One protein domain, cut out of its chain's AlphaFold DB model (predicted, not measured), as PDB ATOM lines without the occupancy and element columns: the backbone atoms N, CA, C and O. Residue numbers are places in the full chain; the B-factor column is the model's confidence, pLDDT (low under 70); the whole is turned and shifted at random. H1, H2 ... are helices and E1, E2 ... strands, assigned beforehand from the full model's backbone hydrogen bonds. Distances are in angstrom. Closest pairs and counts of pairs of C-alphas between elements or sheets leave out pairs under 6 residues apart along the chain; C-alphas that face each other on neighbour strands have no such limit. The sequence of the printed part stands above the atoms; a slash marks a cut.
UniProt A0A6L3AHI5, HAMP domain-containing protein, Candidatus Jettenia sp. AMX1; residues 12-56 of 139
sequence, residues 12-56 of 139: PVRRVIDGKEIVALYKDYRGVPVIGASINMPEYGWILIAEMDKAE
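This is residues 12 to 56 of the 139 residues of the protein "HAMP domain-containing protein" of Candidatus Jettenia sp. AMX1 (UniProt A0A6L3AHI5). A long, narrow, strongly twisted sheet of three antiparallel strands, E1, E2 and E3, makes a wall, with the short helix H1 packed over one face and no named element on the other. The hairpin of E2 and E3 runs along the longest axis, with shorter E1 beside E2, and the loop of residues 28 to 32 curves toward the same side of the sheet as H1. The printed part has 45 residues, with one named helix and three named strands in the order H1, E1, E2, E3; the sheet's order is E1, E2, E3, and the class is mixed, helices and strands. The whole is only just compact, close to loose, with a radius of gyration of the C-alphas of 10.7 A, and its C-alphas span 34 by 16 by 16 A, a rod.

E2, residues 33 to 41, is the inner strand of the sheet, and E1, residues 22 to 27, and E3, residues 46 to 53, are its edge strands. The three form a meander, each strand the antiparallel neighbour of the one before. The directions of the hairpin E2 and E3 stand at 162 degrees, with N 37 and O 50 at 2.9 A and N 48 and O 39 at 3.0 A, within hydrogen-bond range. Those of the hairpin E1 and E2 stand at 139 degrees, with N 34 and O 26 at 2.9 A, within hydrogen-bond range. H1, residues 12 to 17, is on the sheet at a height over the sheet of 7.3 A. It lies only just over E2 and E3, with 3 of its C-alphas falling on each, and it runs along the strands, at 6 degrees to E2 on the local plane. The closest C-alphas of H1 and E2 are those of Pro 12 and Ser 38, 6.0 A apart; for H1 and E3 they are those of Val 13 and Ile 47, 7.4 A apart. In H1 every O i to N i+4 pair is within hydrogen-bond range.

E2 is the longest strand, 9 residues and 24.7 A from C-alpha 33 at (-46.865, -16.054, 118.737) to C-alpha 41. E3 measures 22.4 A and ends with C-alpha 53 at (-47.739, -16.451, 112.558). E1 measures 13.7 A. H1 measures 8.5 A and begins with C-alpha 12 at (-58.983, -19.684, 121.924).

The two C-alphas farthest apart are those of Glu 43 and Ala 55, at 33.9 A. The printed part has no cut, and its three links between named elements are tight. The mean pLDDT of the printed part is 88.1, and no printed residue is under 70.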
ATOM      1  N   PRO A  12     -57.781 -19.745 122.755       86.56
ATOM      2  CA  PRO A  12     -58.983 -19.684 121.924       86.56
ATOM      3  C   PRO A  12     -59.846 -20.932 122.025       86.56
ATOM      4  O   PRO A  12     -61.063 -20.809 122.088       86.56
ATOM      5  N   VAL A  13     -59.238 -22.123 122.095       86.62
ATOM      6  CA  VAL A  13     -59.977 -23.386 122.262       86.62
ATOM      7  C   VAL A  13     -60.779 -23.340 123.558       86.62
ATOM      8  O   VAL A  13     -61.985 -23.572 123.548       86.62
ATOM      9  N   ARG A  14     -60.128 -22.975 124.669       87.56
ATOM     10  CA  ARG A  14     -60.779 -22.890 125.986       87.56
ATOM     11  C   ARG A  14     -61.924 -21.880 125.988       87.56
ATOM     12  O   ARG A  14     -63.011 -22.181 126.465       87.56
ATOM     13  N   ARG A  15     -61.699 -20.695 125.415       85.12
ATOM     14  CA  ARG A  15     -62.714 -19.636 125.391       85.12
ATOM     15  C   ARG A  15     -63.892 -19.958 124.475       85.12
ATOM     16  O   ARG A  15     -65.021 -19.650 124.844       85.12
ATOM     17  N   VAL A  16     -63.663 -20.610 123.334       87.12
ATOM     18  CA  VAL A  16     -64.755 -21.030 122.442       87.12
ATOM     19  C   VAL A  16     -65.597 -22.140 123.060       87.12
ATOM     20  O   VAL A  16     -66.817 -22.125 122.897       87.12
ATOM     21  N   ILE A  17     -64.984 -23.051 123.821       84.75
ATOM     22  CA  ILE A  17     -65.720 -24.046 124.617       84.75
ATOM     23  C   ILE A  17     -66.624 -23.354 125.650       84.75
ATOM     24  O   ILE A  17     -67.772 -23.759 125.817       84.75
ATOM     25  N   ASP A  18     -66.165 -22.253 126.254       85.31
ATOM     26  CA  ASP A  18     -66.971 -21.392 127.137       85.31
ATOM     27  C   ASP A  18     -68.005 -20.522 126.380       85.31
ATOM     28  O   ASP A  18     -68.628 -19.629 126.963       85.31
ATOM     29  N   GLY A  19     -68.186 -20.744 125.073       81.50
ATOM     30  CA  GLY A  19     -69.134 -20.025 124.219       81.50
ATOM     31  C   GLY A  19     -68.664 -18.639 123.769       81.50
ATOM     32  O   GLY A  19     -69.479 -17.844 123.301       81.50
ATOM     33  N   LYS A  20     -67.374 -18.316 123.921       85.44
ATOM     34  CA  LYS A  20     -66.799 -17.012 123.561       85.44
ATOM     35  C   LYS A  20     -65.848 -17.144 122.379       85.44
ATOM     36  O   LYS A  20     -64.697 -17.547 122.536       85.44
ATOM     37  N   GLU A  21     -66.320 -16.733 121.211       87.88
ATOM     38  CA  GLU A  21     -65.472 -16.515 120.039       87.88
ATOM     39  C   GLU A  21     -64.491 -15.372 120.300       87.88
ATOM     40  O   GLU A  21     -64.842 -14.351 120.902       87.88
ATOM     41  N   ILE A  22     -63.239 -15.554 119.877       87.56
ATOM     42  CA  ILE A  22     -62.188 -14.557 120.085       87.56
ATOM     43  C   ILE A  22     -61.367 -14.318 118.827       87.56
ATOM     44  O   ILE A  22     -61.120 -15.237 118.045       87.56
ATOM     45  N   VAL A  23     -60.874 -13.085 118.718       89.62
ATOM     46  CA  VAL A  23     -59.753 -12.696 117.864       89.62
ATOM     47  C   VAL A  23     -58.684 -12.117 118.780       89.62
ATOM     48  O   VAL A  23     -58.917 -11.103 119.440       89.62
ATOM     49  N   ALA A  24     -57.539 -12.785 118.881       88.62
ATOM     50  CA  ALA A  24     -56.507 -12.409 119.841       88.62
ATOM     51  C   ALA A  24     -55.095 -12.760 119.362       88.62
ATOM     52  O   ALA A  24     -54.894 -13.581 118.466       88.62
ATOM     53  N   LEU A  25     -54.114 -12.134 120.012       89.31
ATOM     54  CA  LEU A  25     -52.712 -12.537 119.982       89.31
ATOM     55  C   LEU A  25     -52.472 -13.541 121.108       89.31
ATOM     56  O   LEU A  25     -52.675 -13.207 122.274       89.31
ATOM     57  N   TYR A  26     -52.008 -14.737 120.770       90.12
ATOM     58  CA  TYR A  26     -51.707 -15.789 121.742       90.12
ATOM     59  C   TYR A  26     -50.562 -16.668 121.231       90.12
ATOM     60  O   TYR A  26     -50.001 -16.428 120.161       90.12
ATOM     61  N   LYS A  27     -50.158 -17.651 122.037       91.00
ATOM     62  CA  LYS A  27     -49.210 -18.682 121.612       91.00
ATOM     63  C   LYS A  27     -49.981 -19.897 121.125       91.00
ATOM     64  O   LYS A  27     -50.818 -20.405 121.870       91.00
ATOM     65  N   ASP A  28     -49.687 -20.343 119.911       88.94
ATOM     66  CA  ASP A  28     -50.247 -21.582 119.377       88.94
ATOM     67  C   ASP A  28     -49.746 -22.811 120.167       88.94
ATOM     68  O   ASP A  28     -48.956 -22.706 121.114       88.94
ATOM     69  N   TYR A  29     -50.166 -24.009 119.760       87.50
ATOM     70  CA  TYR A  29     -49.725 -25.255 120.398       87.50
ATOM     71  C   TYR A  29     -48.202 -25.500 120.286       87.50
ATOM     72  O   TYR A  29     -47.668 -26.336 121.014       87.50
ATOM     73  N   ARG A  30     -47.496 -24.802 119.379       89.31
ATOM     74  CA  ARG A  30     -46.028 -24.849 119.209       89.31
ATOM     75  C   ARG A  30     -45.317 -23.850 120.127       89.31
ATOM     76  O   ARG A  30     -44.090 -23.849 120.190       89.31
ATOM     77  N   GLY A  31     -46.057 -22.990 120.827       88.06
ATOM     78  CA  GLY A  31     -45.512 -21.889 121.616       88.06
ATOM     79  C   GLY A  31     -45.138 -20.654 120.785       88.06
ATOM     80  O   GLY A  31     -44.521 -19.730 121.330       88.06
ATOM     81  N   VAL A  32     -45.496 -20.619 119.497       90.75
ATOM     82  CA  VAL A  32     -45.192 -19.522 118.568       90.75
ATOM     83  C   VAL A  32     -46.263 -18.433 118.691       90.75
ATOM     84  O   VAL A  32     -47.451 -18.748 118.754       90.75
ATOM     85  N   PRO A  33     -45.890 -17.138 118.739       90.75
ATOM     86  CA  PRO A  33     -46.865 -16.054 118.737       90.75
ATOM     87  C   PRO A  33     -47.633 -15.987 117.412       90.75
ATOM     88  O   PRO A  33     -47.043 -15.715 116.361       90.75
ATOM     89  N   VAL A  34     -48.949 -16.146 117.485       93.44
ATOM     90  CA  VAL A  34     -49.875 -16.080 116.350       93.44
ATOM     91  C   VAL A  34     -50.942 -15.017 116.595       93.44
ATOM     92  O   VAL A  34     -51.244 -14.661 117.739       93.44
ATOM     93  N   ILE A  35     -51.511 -14.496 115.513       91.19
ATOM     94  CA  ILE A  35     -52.826 -13.858 115.544       91.19
ATOM     95  C   ILE A  35     -53.808 -14.925 115.097       91.19
ATOM     96  O   ILE A  35     -53.619 -15.515 114.034       91.19
ATOM     97  N   GLY A  36     -54.841 -15.176 115.894       91.50
ATOM     98  CA  GLY A  36     -55.832 -16.169 115.521       91.50
ATOM     99  C   GLY A  36     -57.252 -15.774 115.867       91.50
ATOM    100  O   GLY A  36     -57.498 -15.007 116.802       91.50
ATOM    101  N   ALA A  37     -58.168 -16.326 115.082       91.06
ATOM    102  CA  ALA A  37     -59.605 -16.225 115.251       91.06
ATOM    103  C   ALA A  37     -60.182 -17.621 115.485       91.06
ATOM    104  O   ALA A  37     -59.687 -18.604 114.929       91.06
ATOM    105  N   SER A  38     -61.221 -17.706 116.306       90.88
ATOM    106  CA  SER A  38     -61.843 -18.980 116.662       90.88
ATOM    107  C   SER A  38     -63.358 -18.851 116.646       90.88
ATOM    108  O   SER A  38     -63.894 -17.887 117.196       90.88
ATOM    109  N   ILE A  39     -64.017 -19.807 115.991       88.75
ATOM    110  CA  ILE A  39     -65.476 -19.861 115.858       88.75
ATOM    111  C   ILE A  39     -65.999 -21.242 116.238       88.75
ATOM    112  O   ILE A  39     -65.332 -22.260 116.005       88.75
ATOM    113  N   ASN A  40     -67.193 -21.276 116.825       88.50
ATOM    114  CA  ASN A  40     -67.846 -22.533 117.179       88.50
ATOM    115  C   ASN A  40     -68.776 -22.989 116.049       88.50
ATOM    116  O   ASN A  40     -69.616 -22.222 115.584       88.50
ATOM    117  N   MET A  41     -68.675 -24.254 115.643       86.88
ATOM    118  CA  MET A  41     -69.569 -24.884 114.670       86.88
ATOM    119  C   MET A  41     -70.323 -26.047 115.334       86.88
ATOM    120  O   MET A  41     -70.014 -27.219 115.086       86.88
ATOM    121  N   PRO A  42     -71.323 -25.747 116.185       82.56
ATOM    122  CA  PRO A  42     -72.003 -26.753 116.998       82.56
ATOM    123  C   PRO A  42     -72.743 -27.806 116.162       82.56
ATOM    124  O   PRO A  42     -72.797 -28.961 116.571       82.56
ATOM    125  N   GLU A  43     -73.238 -27.445 114.973       85.25
ATOM    126  CA  GLU A  43     -73.903 -28.365 114.033       85.25
ATOM    127  C   GLU A  43     -73.010 -29.540 113.597       85.25
ATOM    128  O   GLU A  43     -73.512 -30.620 113.295       85.25
ATOM    129  N   TYR A  44     -71.689 -29.346 113.611       84.25
ATOM    130  CA  TYR A  44     -70.693 -30.345 113.213       84.25
ATOM    131  C   TYR A  44     -69.881 -30.875 114.405       84.25
ATOM    132  O   TYR A  44     -69.037 -31.755 114.238       84.25
ATOM    133  N   GLY A  45     -70.110 -30.339 115.611       84.12
ATOM    134  CA  GLY A  45     -69.292 -30.624 116.793       84.12
ATOM    135  C   GLY A  45     -67.834 -30.171 116.647       84.12
ATOM    136  O   GLY A  45     -66.948 -30.765 117.263       84.12
ATOM    137  N   TRP A  46     -67.567 -29.166 115.804       88.88
ATOM    138  CA  TRP A  46     -66.218 -28.686 115.490       88.88
ATOM    139  C   TRP A  46     -65.978 -27.275 116.022       88.88
ATOM    140  O   TRP A  46     -66.880 -26.443 116.075       88.88
ATOM    141  N   ILE A  47     -64.720 -26.992 116.353       87.88
ATOM    142  CA  ILE A  47     -64.218 -25.639 116.585       87.88
ATOM    143  C   ILE A  47     -63.247 -25.345 115.451       87.88
ATOM    144  O   ILE A  47     -62.278 -26.083 115.261       87.88
ATOM    145  N   LEU A  48     -63.513 -24.285 114.691       88.75
ATOM    146  CA  LEU A  48     -62.611 -23.848 113.635       88.75
ATOM    147  C   LEU A  48     -61.704 -22.750 114.185       88.75
ATOM    148  O   LEU A  48     -62.178 -21.761 114.744       88.75
ATOM    149  N   ILE A  49     -60.397 -22.926 113.999       90.56
ATOM    150  CA  ILE A  49     -59.381 -21.952 114.388       90.56
ATOM    151  C   ILE A  49     -58.567 -21.607 113.151       90.56
ATOM    152  O   ILE A  49     -58.032 -22.493 112.485       90.56
ATOM    153  N   ALA A  50     -58.487 -20.317 112.847       90.81
ATOM    154  CA  ALA A  50     -57.593 -19.782 111.835       90.81
ATOM    155  C   ALA A  50     -56.457 -19.042 112.544       90.81
ATOM    156  O   ALA A  50     -56.714 -18.101 113.295       90.81
ATOM    157  N   GLU A  51     -55.219 -19.471 112.315       91.62
ATOM    158  CA  GLU A  51     -54.003 -18.913 112.914       91.62
ATOM    159  C   GLU A  51     -53.060 -18.421 111.817       91.62
ATOM    160  O   GLU A  51     -52.902 -19.067 110.781       91.62
ATOM    161  N   MET A  52     -52.410 -17.286 112.063       89.56
ATOM    162  CA  MET A  52     -51.315 -16.782 111.241       89.56
ATOM    163  C   MET A  52     -50.158 -16.358 112.143       89.56
ATOM    164  O   MET A  52     -50.352 -15.636 113.128       89.56
ATOM    165  N   ASP A  53     -48.943 -16.788 111.804       90.94
ATOM    166  CA  ASP A  53     -47.739 -16.451 112.558       90.94
ATOM    167  C   ASP A  53     -47.550 -14.929 112.589       90.94
ATOM    168  O   ASP A  53     -47.545 -14.248 111.560       90.94
ATOM    169  N   LYS A  54     -47.307 -14.362 113.777       87.31
ATOM    170  CA  LYS A  54     -47.048 -12.919 113.914       87.31
ATOM    171  C   LYS A  54     -45.865 -12.482 113.041       87.31
ATOM    172  O   LYS A  54     -45.840 -11.368 112.529       87.31
ATOM    173  N   ALA A  55     -44.870 -13.348 112.869       85.69
ATOM    174  CA  ALA A  55     -43.724 -13.057 112.016       85.69
ATOM    175  C   ALA A  55     -44.127 -12.819 110.551       85.69
ATOM    176  O   ALA A  55     -43.557 -11.927 109.929       85.69
ATOM    177  N   GLU A  56     -45.119 -13.553 110.040       83.81
ATOM    178  CA  GLU A  56     -45.641 -13.409 108.678       83.81
ATOM    179  C   GLU A  56     -46.451 -12.117 108.535       83.81
ATOM    180  O   GLU A  56     -46.157 -11.298 107.664       83.81
TER     181      GLU A  56